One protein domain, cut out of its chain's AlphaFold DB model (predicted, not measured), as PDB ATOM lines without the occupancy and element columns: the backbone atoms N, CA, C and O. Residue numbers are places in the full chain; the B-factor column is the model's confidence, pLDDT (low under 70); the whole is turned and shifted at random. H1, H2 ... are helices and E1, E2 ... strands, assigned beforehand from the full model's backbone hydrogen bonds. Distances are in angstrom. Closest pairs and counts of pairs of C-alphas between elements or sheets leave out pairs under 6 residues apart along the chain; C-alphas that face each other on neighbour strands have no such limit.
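This is residues 357 to 466 of the 565 residues of an uncharacterized protein of Volvox carteri f. nagariensis (UniProt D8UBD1). Two small sheets of three strands each, E1 E2 E3 and E4 E5 E6, make a sandwich that is only partly face to face, and a mostly loop-built end with the short helix H1 extends away from them. The loop of residues 363 to 377 reaches out at the opposite end of the long axis, and residues 387 to 392, between E2 and E3, stick out free. The printed part has 110 residues, with six named strands and then one named helix along the chain; it is mostly strand, with under half of its residues in named elements. Each sheet is antiparallel, in the order E1 - E2 - E3 or E4 - E5 - E6. The whole is only just loose, close to compact, with a radius of gyration of the C-alphas of 16.2 A, and spans 53 by 35 by 17 A, only just flat.

Find C-alpha 357 at (22.447, -11.202, 14.641); there E1, residues 357 to 362, begins and runs 15.9 A. Next come E2, residues 378 to 384, 19.4 A, and E3, residues 397 to 403, 16.9 A. E4 is residues 410 to 413. E5, residues 419 to 427, begins at (18.914, -18.708, 12.697), runs 23.5 A and bends by 52 degrees at residue 424. E6, residues 431 to 438, is 22.9 A long. H1, residues 444 to 447, ends at (12.515, -30.238, 16.158).

Look first at E1 E2 E3, a meander, each strand the antiparallel neighbour of the one before. In the hairpin E1 and E2, N 360 and O 380 are 2.9 A apart; in the hairpin E2 and E3, N 381 and O 401 are 2.8 A apart. E4 E5 E6 is a second meander, strongly twisted: N 411 and O 421 are 2.9 A apart in the hairpin E4 and E5, N 422 and O 435 2.9 A in the hairpin E5 and E6. The parts of the two sheets that face each other are 9.3 A centre to centre, their strands at 31 degrees. The closest C-alphas of E1 and E6 are those of Phe 361 and Ala 432, 6.5 A apart; of E3 and E5, those of Leu 403 and Leu 423, 6.5 A. H1 is on neither sheet and is too short for an O i to N i+4 pair; its one O i to N i+3 pair is within range.

The two farthest C-alphas, of Pro 367 and Asn 449, are 53.1 A apart. The printed part has no cut. The links E1 to E2 and E2 to E3 are long. Mean pLDDT of the printed part is 83.0; residue 368 and residues 386 to 395, 447 to 449 and 464 to 466 are under 70.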
ATOM      1  N   ILE A 357      21.828 -10.934  15.936       88.12
ATOM      2  CA  ILE A 357      22.447 -11.202  14.641       88.12
ATOM      3  C   ILE A 357      22.240  -9.967  13.777       88.12
ATOM      4  O   ILE A 357      21.117  -9.493  13.614       88.12
ATOM      5  N   TYR A 358      23.333  -9.444  13.237       91.19
ATOM      6  CA  TYR A 358      23.321  -8.317  12.319       91.19
ATOM      7  C   TYR A 358      23.662  -8.811  10.929       91.19
ATOM      8  O   TYR A 358      24.659  -9.506  10.736       91.19
ATOM      9  N   ILE A 359      22.849  -8.406   9.964       93.88
ATOM     10  CA  ILE A 359      23.041  -8.715   8.555       93.88
ATOM     11  C   ILE A 359      23.290  -7.386   7.855       93.88
ATOM     12  O   ILE A 359      22.502  -6.452   7.990       93.88
ATOM     13  N   SER A 360      24.401  -7.283   7.134       92.94
ATOM     14  CA  SER A 360      24.727  -6.090   6.355       92.94
ATOM     15  C   SER A 360      25.160  -6.479   4.955       92.94
ATOM     16  O   SER A 360      25.967  -7.390   4.787       92.94
ATOM     17  N   PHE A 361      24.643  -5.784   3.951       94.25
ATOM     18  CA  PHE A 361      25.190  -5.850   2.606       94.25
ATOM     19  C   PHE A 361      26.298  -4.804   2.477       94.25
ATOM     20  O   PHE A 361      26.130  -3.666   2.920       94.25
ATOM     21  N   ARG A 362      27.439  -5.200   1.914       88.38
ATOM     22  CA  ARG A 362      28.569  -4.308   1.653       88.38
ATOM     23  C   ARG A 362      28.866  -4.310   0.164       88.38
ATOM     24  O   ARG A 362      29.049  -5.370  -0.431       88.38
ATOM     25  N   SER A 363      28.927  -3.116  -0.409       90.00
ATOM     26  CA  SER A 363      29.374  -2.868  -1.775       90.00
ATOM     27  C   SER A 363      30.473  -1.820  -1.740       90.00
ATOM     28  O   SER A 363      30.327  -0.778  -1.097       90.00
ATOM     29  N   LYS A 364      31.569  -2.084  -2.436       85.31
ATOM     30  CA  LYS A 364      32.702  -1.180  -2.516       85.31
ATOM     31  C   LYS A 364      32.325   0.033  -3.365       85.31
ATOM     32  O   LYS A 364      32.132  -0.080  -4.571       85.31
ATOM     33  N   TYR A 365      32.261   1.200  -2.728       81.69
ATOM     34  CA  TYR A 365      32.071   2.481  -3.405       81.69
ATOM     35  C   TYR A 365      33.299   3.364  -3.166       81.69
ATOM     36  O   TYR A 365      33.469   3.967  -2.105       81.69
ATOM     37  N   GLU A 366      34.198   3.409  -4.147       78.75
ATOM     38  CA  GLU A 366      35.357   4.305  -4.105       78.75
ATOM     39  C   GLU A 366      34.889   5.776  -4.109       78.75
ATOM     40  O   GLU A 366      33.936   6.109  -4.822       78.75
ATOM     41  N   PRO A 367      35.531   6.685  -3.348       73.62
ATOM     42  CA  PRO A 367      36.697   6.487  -2.474       73.62
ATOM     43  C   PRO A 367      36.347   6.212  -0.995       73.62
ATOM     44  O   PRO A 367      37.206   6.324  -0.122       73.62
ATOM     45  N   PHE A 368      35.077   5.960  -0.673       63.97
ATOM     46  CA  PHE A 368      34.570   6.032   0.704       63.97
ATOM     47  C   PHE A 368      34.764   4.740   1.510       63.97
ATOM     48  O   PHE A 368      34.721   4.771   2.740       63.97
ATOM     49  N   GLU A 369      35.000   3.615   0.834       72.94
ATOM     50  CA  GLU A 369      35.047   2.277   1.430       72.94
ATOM     51  C   GLU A 369      36.423   1.629   1.186       72.94
ATOM     52  O   GLU A 369      36.739   1.214   0.071       72.94
ATOM     53  N   ASN A 370      37.243   1.475   2.237       75.56
ATOM     54  CA  ASN A 370      38.469   0.660   2.191       75.56
ATOM     55  C   ASN A 370      38.143  -0.824   2.439       75.56
ATOM     56  O   ASN A 370      38.679  -1.454   3.353       75.56
ATOM     57  N   LEU A 371      37.187  -1.354   1.674       77.94
ATOM     58  CA  LEU A 371      36.851  -2.773   1.695       77.94
ATOM     59  C   LEU A 371      37.871  -3.550   0.868       77.94
ATOM     60  O   LEU A 371      38.291  -3.111  -0.209       77.94
ATOM     61  N   THR A 372      38.241  -4.733   1.357       79.38
ATOM     62  CA  THR A 372      38.991  -5.671   0.528       79.38
ATOM     63  C   THR A 372      38.109  -6.106  -0.643       79.38
ATOM     64  O   THR A 372      36.881  -6.117  -0.547       79.38
ATOM     65  N   THR A 373      38.713  -6.505  -1.762       76.75
ATOM     66  CA  THR A 373      37.962  -7.093  -2.886       76.75
ATOM     67  C   THR A 373      37.209  -8.361  -2.481       76.75
ATOM     68  O   THR A 373      36.301  -8.794  -3.182       76.75
ATOM     69  N   GLU A 374      37.579  -8.973  -1.353       75.88
ATOM     70  CA  GLU A 374      36.880 -10.123  -0.801       75.88
ATOM     71  C   GLU A 374      35.605  -9.739  -0.041       75.88
ATOM     72  O   GLU A 374      34.730 -10.585   0.081       75.88
ATOM     73  N   ASP A 375      35.434  -8.502   0.407       82.50
ATOM     74  CA  ASP A 375      34.218  -8.079   1.118       82.50
ATOM     75  C   ASP A 375      33.221  -7.362   0.198       82.50
ATOM     76  O   ASP A 375      32.083  -7.093   0.590       82.50
ATOM     77  N   ASP A 376      33.625  -7.083  -1.041       89.81
ATOM     78  CA  ASP A 376      32.777  -6.439  -2.031       89.81
ATOM     79  C   ASP A 376      31.617  -7.347  -2.472       89.81
ATOM     80  O   ASP A 376      31.774  -8.556  -2.672       89.81
ATOM     81  N   ASN A 377      30.442  -6.741  -2.632       92.81
ATOM     82  CA  ASN A 377      29.195  -7.377  -3.049       92.81
ATOM     83  C   ASN A 377      28.852  -8.628  -2.229       92.81
ATOM     84  O   ASN A 377      28.413  -9.651  -2.763       92.81
ATOM     85  N   SER A 378      29.055  -8.538  -0.914       93.88
ATOM     86  CA  SER A 378      28.852  -9.644   0.017       93.88
ATOM     87  C   SER A 378      27.856  -9.294   1.123       93.88
ATOM     88  O   SER A 378      27.748  -8.150   1.576       93.88
ATOM     89  N   VAL A 379      27.109 -10.304   1.569       95.25
ATOM     90  CA  VAL A 379      26.263 -10.207   2.761       95.25
ATOM     91  C   VAL A 379      27.069 -10.679   3.961       95.25
ATOM     92  O   VAL A 379      27.404 -11.852   4.083       95.25
ATOM     93  N   ASN A 380      27.360  -9.755   4.862       93.19
ATOM     94  CA  ASN A 380      28.154  -9.970   6.056       93.19
ATOM     95  C   ASN A 380      27.249 -10.174   7.266       93.19
ATOM     96  O   ASN A 380      26.363  -9.361   7.540       93.19
ATOM     97  N   ILE A 381      27.508 -11.253   7.993       93.88
ATOM     98  CA  ILE A 381      26.761 -11.682   9.165       93.88
ATOM     99  C   ILE A 381      27.651 -11.510  10.381       93.88
ATOM    100  O   ILE A 381      28.758 -12.054  10.453       93.88
ATOM    101  N   TYR A 382      27.140 -10.769  11.353       92.00
ATOM    102  CA  TYR A 382      27.799 -10.534  12.622       92.00
ATOM    103  C   TYR A 382      26.935 -11.061  13.756       92.00
ATOM    104  O   TYR A 382      25.714 -10.922  13.738       92.00
ATOM    105  N   THR A 383      27.574 -11.621  14.774       89.38
ATOM    106  CA  THR A 383      26.901 -12.032  16.006       89.38
ATOM    107  C   THR A 383      27.370 -11.167  17.159       89.38
ATOM    108  O   THR A 383      28.546 -10.812  17.269       89.38
ATOM    109  N   TYR A 384      26.445 -10.816  18.039       84.31
ATOM    110  CA  TYR A 384      26.748 -10.147  19.290       84.31
ATOM    111  C   TYR A 384      26.623 -11.141  20.440       84.31
ATOM    112  O   TYR A 384      25.525 -11.575  20.786       84.31
ATOM    113  N   LYS A 385      27.766 -11.488  21.037       70.00
ATOM    114  CA  LYS A 385      27.867 -12.442  22.155       70.00
ATOM    115  C   LYS A 385      27.791 -11.782  23.541       70.00
ATOM    116  O   LYS A 385      28.061 -12.437  24.542       70.00
ATOM    117  N   GLY A 386      27.495 -10.484  23.615       66.69
ATOM    118  CA  GLY A 386      27.396  -9.758  24.884       66.69
ATOM    119  C   GLY A 386      25.998  -9.806  25.508       66.69
ATOM    120  O   GLY A 386      25.033 -10.263  24.897       66.69
ATOM    121  N   ASP A 387      25.876  -9.269  26.723       64.94
ATOM    122  CA  ASP A 387      24.576  -9.003  27.347       64.94
ATOM    123  C   ASP A 387      23.760  -8.036  26.470       64.94
ATOM    124  O   ASP A 387      24.276  -7.002  26.036       64.94
ATOM    125  N   ARG A 388      22.476  -8.350  26.233       59.66
ATOM    126  CA  ARG A 388      21.542  -7.524  25.450       59.66
ATOM    127  C   ARG A 388      21.500  -6.067  25.920       59.66
ATOM    128  O   ARG A 388      21.194  -5.169  25.139       59.66
ATOM    129  N   SER A 389      21.827  -5.818  27.189       60.34
ATOM    130  CA  SER A 389      21.924  -4.471  27.754       60.34
ATOM    131  C   SER A 389      23.030  -3.597  27.127       60.34
ATOM    132  O   SER A 389      22.947  -2.371  27.225       60.34
ATOM    133  N   LEU A 390      24.011  -4.198  26.437       57.09
ATOM    134  CA  LEU A 390      25.218  -3.570  25.880       57.09
ATOM    135  C   LEU A 390      25.320  -3.659  24.337       57.09
ATOM    136  O   LEU A 390      26.406  -3.474  23.775       57.09
ATOM    137  N   VAL A 391      24.218  -3.984  23.655       55.81
ATOM    138  CA  VAL A 391      24.109  -4.228  22.194       55.81
ATOM    139  C   VAL A 391      24.462  -3.001  21.339       55.81
ATOM    140  O   VAL A 391      24.726  -3.119  20.148       55.81
ATOM    141  N   ASP A 392      24.576  -1.828  21.960       54.47
ATOM    142  CA  ASP A 392      24.752  -0.539  21.280       54.47
ATOM    143  C   ASP A 392      26.182  -0.309  20.738       54.47
ATOM    144  O   ASP A 392      26.452   0.663  20.039       54.47
ATOM    145  N   SER A 393      27.131  -1.203  21.030       56.88
ATOM    146  CA  SER A 393      28.518  -1.089  20.568       56.88
ATOM    147  C   SER A 393      28.799  -2.066  19.426       56.88
ATOM    148  O   SER A 393      29.150  -3.223  19.679       56.88
ATOM    149  N   PHE A 394      28.781  -1.579  18.182       58.25
ATOM    150  CA  PHE A 394      29.181  -2.362  17.002       58.25
ATOM    151  C   PHE A 394      30.582  -2.992  17.141       58.25
ATOM    152  O   PHE A 394      30.821  -4.077  16.623       58.25
ATOM    153  N   TRP A 395      31.480  -2.385  17.930       60.78
ATOM    154  CA  TRP A 395      32.824  -2.901  18.244       60.78
ATOM    155  C   TRP A 395      32.846  -4.273  18.931       60.78
ATOM    156  O   TRP A 395      33.896  -4.897  19.040       60.78
ATOM    157  N   ARG A 396      31.703  -4.726  19.451       71.12
ATOM    158  CA  ARG A 396      31.546  -6.025  20.120       71.12
ATOM    159  C   ARG A 396      30.832  -7.050  19.244       71.12
ATOM    160  O   ARG A 396      30.590  -8.169  19.692       71.12
ATOM    161  N   THR A 397      30.465  -6.664  18.025       82.81
ATOM    162  CA  THR A 397      29.950  -7.606  17.039       82.81
ATOM    163  C   THR A 397      31.126  -8.373  16.448       82.81
ATOM    164  O   THR A 397      32.150  -7.799  16.077       82.81
ATOM    165  N   GLN A 398      31.010  -9.693  16.423       86.75
ATOM    166  CA  GLN A 398      31.982 -10.573  15.800       86.75
ATOM    167  C   GLN A 398      31.481 -10.883  14.395       86.75
ATOM    168  O   GLN A 398      30.391 -11.435  14.256       86.75
ATOM    169  N   HIS A 399      32.260 -10.551  13.366       89.94
ATOM    170  CA  HIS A 399      31.998 -11.053  12.016       89.94
ATOM    171  C   HIS A 399      32.119 -12.574  12.028       89.94
ATOM    172  O   HIS A 399      33.115 -13.114  12.512       89.94
ATOM    173  N   VAL A 400      31.076 -13.259  11.571       92.31
ATOM    174  CA  VAL A 400      31.010 -14.726  11.581       92.31
ATOM    175  C   VAL A 400      31.096 -15.279  10.171       92.31
ATOM    176  O   VAL A 400      31.741 -16.306   9.952       92.31
ATOM    177  N   LYS A 401      30.444 -14.621   9.206       94.06
ATOM    178  CA  LYS A 401      30.370 -15.125   7.837       94.06
ATOM    179  C   LYS A 401      30.146 -14.010   6.822       94.06
ATOM    180  O   LYS A 401      29.401 -13.076   7.093       94.06
ATOM    181  N   ALA A 402      30.729 -14.165   5.637       93.44
ATOM    182  CA  ALA A 402      30.371 -13.422   4.433       93.44
ATOM    183  C   ALA A 402      29.757 -14.392   3.410       93.44
ATOM    184  O   ALA A 402      30.359 -15.423   3.102       93.44
ATOM    185  N   LEU A 403      28.566 -14.075   2.905       94.69
ATOM    186  CA  LEU A 403      27.862 -14.823   1.862       94.69
ATOM    187  C   LEU A 403      28.039 -14.109   0.519       94.69
ATOM    188  O   LEU A 403      27.910 -12.884   0.446       94.69
ATOM    189  N   LYS A 404      28.317 -14.871  -0.544       93.75
ATOM    190  CA  LYS A 404      28.586 -14.342  -1.892       93.75
ATOM    191  C   LYS A 404      27.815 -15.096  -2.964       93.75
ATOM    192  O   LYS A 404      27.600 -16.302  -2.852       93.75
ATOM    193  N   ALA A 405      27.478 -14.397  -4.046       89.31
ATOM    194  CA  ALA A 405      26.969 -15.037  -5.254       89.31
ATOM    195  C   ALA A 405      28.034 -15.990  -5.835       89.31
ATOM    196  O   ALA A 405      29.194 -15.609  -5.977       89.31
ATOM    197  N   GLY A 406      27.649 -17.235  -6.137       79.94
ATOM    198  CA  GLY A 406      28.560 -18.270  -6.651       79.94
ATOM    199  C   GLY A 406      29.496 -18.907  -5.611       79.94
ATOM    200  O   GLY A 406      30.358 -19.695  -5.988       79.94
ATOM    201  N   GLY A 407      29.344 -18.574  -4.324       77.88
ATOM    202  CA  GLY A 407      30.106 -19.151  -3.212       77.88
ATOM    203  C   GLY A 407      29.207 -19.837  -2.182       77.88
ATOM    204  O   GLY A 407      28.171 -20.397  -2.523       77.88
ATOM    205  N   LEU A 408      29.595 -19.778  -0.904       71.62
ATOM    206  CA  LEU A 408      28.703 -20.179   0.186       71.62
ATOM    207  C   LEU A 408      27.515 -19.215   0.241       71.62
ATOM    208  O   LEU A 408      27.687 -18.012   0.459       71.62
ATOM    209  N   THR A 409      26.322 -19.760   0.044       87.12
ATOM    210  CA  THR A 409      25.062 -19.017   0.025       87.12
ATOM    211  C   THR A 409      24.324 -19.089   1.350       87.12
ATOM    212  O   THR A 409      23.310 -18.422   1.490       87.12
ATOM    213  N   GLU A 410      24.814 -19.841   2.335       93.94
ATOM    214  CA  GLU A 410      24.104 -20.053   3.594       93.94
ATOM    215  C   GLU A 410      25.014 -19.892   4.817       93.94
ATOM    216  O   GLU A 410      26.181 -20.299   4.836       93.94
ATOM    217  N   TYR A 411      24.448 -19.278   5.850       94.19
ATOM    218  CA  TYR A 411      24.930 -19.306   7.220       94.19
ATOM    219  C   TYR A 411      23.852 -19.929   8.097       94.19
ATOM    220  O   TYR A 411      22.695 -19.527   8.015       94.19
ATOM    221  N   ARG A 412      24.254 -20.860   8.956       92.62
ATOM    222  CA  ARG A 412      23.365 -21.636   9.815       92.62
ATOM    223  C   ARG A 412      23.950 -21.701  11.226       92.62
ATOM    224  O   ARG A 412      25.144 -21.959  11.388       92.62
ATOM    225  N   ASP A 413      23.120 -21.415  12.226       89.81
ATOM    226  CA  ASP A 413      23.454 -21.487  13.654       89.81
ATOM    227  C   ASP A 413      22.484 -22.420  14.396       89.81
ATOM    228  O   ASP A 413      21.728 -21.992  15.269       89.81
ATOM    229  N   ASP A 414      22.522 -23.710  14.051       82.75
ATOM    230  CA  ASP A 414      21.656 -24.748  14.643       82.75
ATOM    231  C   ASP A 414      21.891 -24.936  16.149       82.75
ATOM    232  O   ASP A 414      21.034 -25.431  16.874       82.75
ATOM    233  N   GLY A 415      23.078 -24.566  16.640       78.31
ATOM    234  CA  GLY A 415      23.476 -24.839  18.016       78.31
ATOM    235  C   GLY A 415      22.866 -23.887  19.042       78.31
ATOM    236  O   GLY A 415      22.674 -24.285  20.191       78.31
ATOM    237  N   TRP A 416      22.606 -22.628  18.671       78.25
ATOM    238  CA  TRP A 416      22.239 -21.609  19.658       78.25
ATOM    239  C   TRP A 416      21.017 -20.774  19.294       78.25
ATOM    240  O   TRP A 416      20.063 -20.738  20.073       78.25
ATOM    241  N   SER A 417      21.034 -20.067  18.162       83.75
ATOM    242  CA  SER A 417      19.911 -19.204  17.769       83.75
ATOM    243  C   SER A 417      18.863 -19.916  16.913       83.75
ATOM    244  O   SER A 417      17.713 -19.467  16.869       83.75
ATOM    245  N   GLY A 418      19.257 -20.998  16.236       87.56
ATOM    246  CA  GLY A 418      18.473 -21.623  15.178       87.56
ATOM    247  C   GLY A 418      18.349 -20.734  13.939       87.56
ATOM    248  O   GLY A 418      17.529 -20.998  13.078       87.56
ATOM    249  N   VAL A 419      19.083 -19.623  13.833       91.75
ATOM    250  CA  VAL A 419      18.914 -18.708  12.697       91.75
ATOM    251  C   VAL A 419      19.668 -19.232  11.485       91.75
ATOM    252  O   VAL A 419      20.863 -19.530  11.556       91.75
ATOM    253  N   VAL A 420      18.970 -19.257  10.353       93.06
ATOM    254  CA  VAL A 420      19.541 -19.532   9.038       93.06
ATOM    255  C   VAL A 420      19.381 -18.290   8.172       93.06
ATOM    256  O   VAL A 420      18.301 -17.703   8.078       93.06
ATOM    257  N   VAL A 421      20.481 -17.859   7.561       95.12
ATOM    258  CA  VAL A 421      20.526 -16.743   6.618       95.12
ATOM    259  C   VAL A 421      21.010 -17.281   5.284       95.12
ATOM    260  O   VAL A 421      22.166 -17.687   5.153       95.12
ATOM    261  N   ARG A 422      20.131 -17.241   4.286       94.44
ATOM    262  CA  ARG A 422      20.400 -17.724   2.936       94.44
ATOM    263  C   ARG A 422      20.400 -16.567   1.947       94.44
ATOM    264  O   ARG A 422      19.440 -15.811   1.839       94.44
ATOM    265  N   LEU A 423      21.493 -16.416   1.218       95.62
ATOM    266  CA  LEU A 423      21.651 -15.457   0.140       95.62
ATOM    267  C   LEU A 423      20.947 -15.976  -1.114       95.62
ATOM    268  O   LEU A 423      21.379 -16.958  -1.711       95.62
ATOM    269  N   VAL A 424      19.889 -15.281  -1.527       93.62
ATOM    270  CA  VAL A 424      19.130 -15.611  -2.740       93.62
ATOM    271  C   VAL A 424      19.802 -15.001  -3.961       93.62
ATOM    272  O   VAL A 424      20.003 -15.665  -4.975       93.62
ATOM    273  N   ARG A 425      20.144 -13.711  -3.882       94.19
ATOM    274  CA  ARG A 425      20.711 -12.972  -5.012       94.19
ATOM    275  C   ARG A 425      21.478 -11.744  -4.545       94.19
ATOM    276  O   ARG A 425      21.081 -11.087  -3.591       94.19
ATOM    277  N   VAL A 426      22.524 -11.394  -5.288       95.06
ATOM    278  CA  VAL A 426      23.236 -10.116  -5.172       95.06
ATOM    279  C   VAL A 426      23.012  -9.297  -6.441       95.06
ATOM    280  O   VAL A 426      23.053  -9.833  -7.547       95.06
ATOM    281  N   MET A 427      22.768  -8.002  -6.274       94.19
ATOM    282  CA  MET A 427      22.805  -6.972  -7.306       94.19
ATOM    283  C   MET A 427      24.045  -6.108  -7.031       94.19
ATOM    284  O   MET A 427      24.003  -5.258  -6.140       94.19
ATOM    285  N   PRO A 428      25.175  -6.376  -7.716       91.50
ATOM    286  CA  PRO A 428      26.447  -5.728  -7.414       91.50
ATOM    287  C   PRO A 428      26.348  -4.200  -7.413       91.50
ATOM    288  O   PRO A 428      25.770  -3.620  -8.328       91.50
ATOM    289  N   GLY A 429      26.915  -3.560  -6.391       88.00
ATOM    290  CA  GLY A 429      26.914  -2.105  -6.220       88.00
ATOM    291  C   GLY A 429      25.610  -1.499  -5.692       88.00
ATOM    292  O   GLY A 429      25.580  -0.297  -5.452       88.00
ATOM    293  N   ASP A 430      24.555  -2.297  -5.512       91.75
ATOM    294  CA  ASP A 430      23.218  -1.789  -5.191       91.75
ATOM    295  C   ASP A 430      22.613  -2.483  -3.967       91.75
ATOM    296  O   ASP A 430      22.431  -1.872  -2.913       91.75
ATOM    297  N   SER A 431      22.318  -3.781  -4.068       93.75
ATOM    298  CA  SER A 431      21.544  -4.473  -3.039       93.75
ATOM    299  C   SER A 431      21.726  -5.993  -3.055       93.75
ATOM    300  O   SER A 431      22.291  -6.579  -3.976       93.75
ATOM    301  N   ALA A 432      21.238  -6.671  -2.017       95.88
ATOM    302  CA  ALA A 432      21.175  -8.129  -1.960       95.88
ATOM    303  C   ALA A 432      19.846  -8.587  -1.358       95.88
ATOM    304  O   ALA A 432      19.265  -7.910  -0.510       95.88
ATOM    305  N   VAL A 433      19.382  -9.755  -1.795       94.69
ATOM    306  CA  VAL A 433      18.174 -10.417  -1.298       94.69
ATOM    307  C   VAL A 433      18.595 -11.618  -0.468       94.69
ATOM    308  O   VAL A 433      19.291 -12.510  -0.960       94.69
ATOM    309  N   VAL A 434      18.149 -11.643   0.785       95.75
ATOM    310  CA  VAL A 434      18.391 -12.735   1.729       95.75
ATOM    311  C   VAL A 434      17.072 -13.271   2.263       95.75
ATOM    312  O   VAL A 434      16.116 -12.517   2.436       95.75
ATOM    313  N   VAL A 435      17.040 -14.567   2.543       93.31
ATOM    314  CA  VAL A 435      15.989 -15.227   3.318       93.31
ATOM    315  C   VAL A 435      16.537 -15.458   4.715       93.31
ATOM    316  O   VAL A 435      17.667 -15.923   4.876       93.31
ATOM    317  N   VAL A 436      15.742 -15.098   5.717       93.44
ATOM    318  CA  VAL A 436      16.047 -15.335   7.127       93.44
ATOM    319  C   VAL A 436      14.930 -16.187   7.692       93.44
ATOM    320  O   VAL A 436      13.764 -15.805   7.601       93.44
ATOM    321  N   CYS A 437      15.287 -17.317   8.276       90.62
ATOM    322  CA  CYS A 437      14.341 -18.228   8.902       90.62
ATOM    323  C   CYS A 437      14.945 -18.791  10.189       90.62
ATOM    324  O   CYS A 437      16.122 -18.569  10.505       90.62
ATOM    325  N   ARG A 438      14.098 -19.449  10.975       89.12
ATOM    326  CA  ARG A 438      14.477 -20.029  12.255       89.12
ATOM    327  C   ARG A 438      14.296 -21.537  12.177       89.12
ATOM    328  O   ARG A 438      13.184 -22.022  12.312       89.12
ATOM    329  N   SER A 439      15.408 -22.225  12.005       87.69
ATOM    330  CA  SER A 439      15.514 -23.666  12.064       87.69
ATOM    331  C   SER A 439      15.480 -24.154  13.520       87.69
ATOM    332  O   SER A 439      16.089 -23.567  14.421       87.69
ATOM    333  N   SER A 440      14.727 -25.225  13.757       83.94
ATOM    334  CA  SER A 440      14.724 -25.996  15.005       83.94
ATOM    335  C   SER A 440      15.748 -27.141  14.990       83.94
ATOM    336  O   SER A 440      16.069 -27.701  16.039       83.94
ATOM    337  N   GLY A 441      16.294 -27.443  13.812       83.44
ATOM    338  CA  GLY A 441      17.323 -28.438  13.561       83.44
ATOM    339  C   GLY A 441      17.625 -28.568  12.061       83.44
ATOM    340  O   GLY A 441      16.915 -28.007  11.230       83.44
ATOM    341  N   PRO A 442      18.672 -29.316  11.689       81.31
ATOM    342  CA  PRO A 442      19.064 -29.523  10.293       81.31
ATOM    343  C   PRO A 442      18.075 -30.351   9.457       81.31
ATOM    344  O   PRO A 442      18.311 -30.480   8.266       81.31
ATOM    345  N   THR A 443      17.048 -30.935  10.078       84.44
ATOM    346  CA  THR A 443      15.973 -31.710   9.435       84.44
ATOM    347  C   THR A 443      14.684 -31.470  10.222       84.44
ATOM    348  O   THR A 443      14.772 -31.438  11.461       84.44
ATOM    349  N   GLU A 444      13.518 -31.445   9.579       80.94
ATOM    350  CA  GLU A 444      12.209 -31.318  10.249       80.94
ATOM    351  C   GLU A 444      12.065 -32.256  11.469       80.94
ATOM    352  O   GLU A 444      11.769 -31.855  12.595       80.94
ATOM    353  N   SER A 445      12.424 -33.532  11.315       73.44
ATOM    354  CA  SER A 445      12.247 -34.542  12.374       73.44
ATOM    355  C   SER A 445      12.960 -34.249  13.714       73.44
ATOM    356  O   SER A 445      12.564 -34.789  14.754       73.44
ATOM    357  N   GLN A 446      13.988 -33.392  13.729       70.06
ATOM    358  CA  GLN A 446      14.804 -33.112  14.917       70.06
ATOM    359  C   GLN A 446      14.207 -32.036  15.841       70.06
ATOM    360  O   GLN A 446      14.591 -31.977  17.011       70.06
ATOM    361  N   GLY A 447      13.227 -31.255  15.370       63.09
ATOM    362  CA  GLY A 447      12.515 -30.238  16.158       63.09
ATOM    363  C   GLY A 447      11.434 -30.780  17.102       63.09
ATOM    364  O   GLY A 447      10.911 -30.043  17.936       63.09
ATOM    365  N   GLY A 448      11.122 -32.078  17.001       63.62
ATOM    366  CA  GLY A 448      10.022 -32.728  17.713       63.62
ATOM    367  C   GLY A 448       8.740 -32.748  16.881       63.62
ATOM    368  O   GLY A 448       7.945 -31.828  16.965       63.62
ATOM    369  N   ASN A 449       8.534 -33.822  16.111       64.12
ATOM    370  CA  ASN A 449       7.351 -34.080  15.270       64.12
ATOM    371  C   ASN A 449       6.789 -32.837  14.551       64.12
ATOM    372  O   ASN A 449       5.581 -32.595  14.595       64.12
ATOM    373  N   THR A 450       7.673 -32.048  13.942       75.06
ATOM    374  CA  THR A 450       7.307 -30.776  13.316       75.06
ATOM    375  C   THR A 450       6.745 -30.936  11.916       75.06
ATOM    376  O   THR A 450       6.039 -30.045  11.494       75.06
ATOM    377  N   CYS A 451       6.905 -32.114  11.297       82.38
ATOM    378  CA  CYS A 451       6.409 -32.517   9.970       82.38
ATOM    379  C   CYS A 451       4.893 -32.389   9.708       82.38
ATOM    380  O   CYS A 451       4.335 -33.046   8.825       82.38
ATOM    381  N   SER A 452       4.153 -31.676  10.544       83.75
ATOM    382  CA  SER A 452       2.712 -31.473  10.442       83.75
ATOM    383  C   SER A 452       2.270 -30.122  11.022       83.75
ATOM    384  O   SER A 452       1.068 -29.944  11.234       83.75
ATOM    385  N   ASP A 453       3.185 -29.194  11.334       83.19
ATOM    386  CA  ASP A 453       2.853 -27.912  11.975       83.19
ATOM    387  C   ASP A 453       2.631 -26.739  10.996       83.19
ATOM    388  O   ASP A 453       2.162 -25.666  11.389       83.19
ATOM    389  N   GLY A 454       2.811 -26.995   9.701       84.19
ATOM    390  CA  GLY A 454       2.746 -26.042   8.603       84.19
ATOM    391  C   GLY A 454       3.942 -25.088   8.515       84.19
ATOM    392  O   GLY A 454       3.776 -24.020   7.917       84.19
ATOM    393  N   LEU A 455       5.095 -25.402   9.113       83.69
ATOM    394  CA  LEU A 455       6.300 -24.568   9.104       83.69
ATOM    395  C   LEU A 455       7.455 -25.234   8.327       83.69
ATOM    396  O   LEU A 455       7.398 -26.394   7.955       83.69
ATOM    397  N   ASP A 456       8.467 -24.428   7.999       84.88
ATOM    398  CA  ASP A 456       9.753 -24.855   7.421       84.88
ATOM    399  C   ASP A 456      10.788 -24.728   8.550       84.88
ATOM    400  O   ASP A 456      11.385 -23.665   8.777       84.88
ATOM    401  N   ASN A 457      10.861 -25.767   9.379       86.19
ATOM    402  CA  ASN A 457      11.653 -25.826  10.598       86.19
ATOM    403  C   ASN A 457      13.093 -26.275  10.356       86.19
ATOM    404  O   ASN A 457      13.893 -26.212  11.297       86.19
ATOM    405  N   ASP A 458      13.463 -26.681   9.145       87.62
ATOM    406  CA  ASP A 458      14.860 -26.886   8.762       87.62
ATOM    407  C   ASP A 458      15.409 -25.854   7.777       87.62
ATOM    408  O   ASP A 458      16.622 -25.838   7.542       87.62
ATOM    409  N   CYS A 459      14.581 -24.896   7.355       90.06
ATOM    410  CA  CYS A 459      14.939 -23.744   6.538       90.06
ATOM    411  C   CYS A 459      15.329 -24.059   5.087       90.06
ATOM    412  O   CYS A 459      15.974 -23.223   4.425       90.06
ATOM    413  N   ASP A 460      14.992 -25.234   4.567       86.81
ATOM    414  CA  ASP A 460      15.356 -25.621   3.210       86.81
ATOM    415  C   ASP A 460      14.447 -24.970   2.138       86.81
ATOM    416  O   ASP A 460      14.864 -24.782   0.985       86.81
ATOM    417  N   GLY A 461      13.299 -24.415   2.545       86.50
ATOM    418  CA  GLY A 461      12.295 -23.786   1.687       86.50
ATOM    419  C   GLY A 461      11.120 -24.694   1.312       86.50
ATOM    420  O   GLY A 461      10.300 -24.285   0.481       86.50
ATOM    421  N   LEU A 462      11.039 -25.891   1.885       86.44
ATOM    422  CA  LEU A 462       9.925 -26.820   1.792       86.44
ATOM    423  C   LEU A 462       9.167 -26.786   3.123       86.44
ATOM    424  O   LEU A 462       9.739 -26.879   4.193       86.44
ATOM    425  N   VAL A 463       7.854 -26.583   3.053       84.38
ATOM    426  CA  VAL A 463       6.996 -26.538   4.244       84.38
ATOM    427  C   VAL A 463       6.318 -27.892   4.389       84.38
ATOM    428  O   VAL A 463       5.582 -28.259   3.473       84.38
ATOM    429  N   ASP A 464       6.531 -28.578   5.517       69.69
ATOM    430  CA  ASP A 464       5.724 -29.674   6.091       69.69
ATOM    431  C   ASP A 464       4.870 -30.509   5.129       69.69
ATOM    432  O   ASP A 464       3.663 -30.712   5.311       69.69
ATOM    433  N   ALA A 465       5.486 -31.014   4.070       64.44
ATOM    434  CA  ALA A 465       4.781 -31.770   3.055       64.44
ATOM    435  C   ALA A 465       5.389 -33.155   2.904       64.44
ATOM    436  O   ALA A 465       6.580 -33.360   3.095       64.44
ATOM    437  N   GLU A 466       4.590 -34.084   2.380       66.69
ATOM    438  CA  GLU A 466       5.068 -35.358   1.819       66.69
ATOM    439  C   GLU A 466       6.154 -35.166   0.732       66.69
ATOM    440  O   GLU A 466       6.772 -36.132   0.289       66.69
TER     441      GLU A 466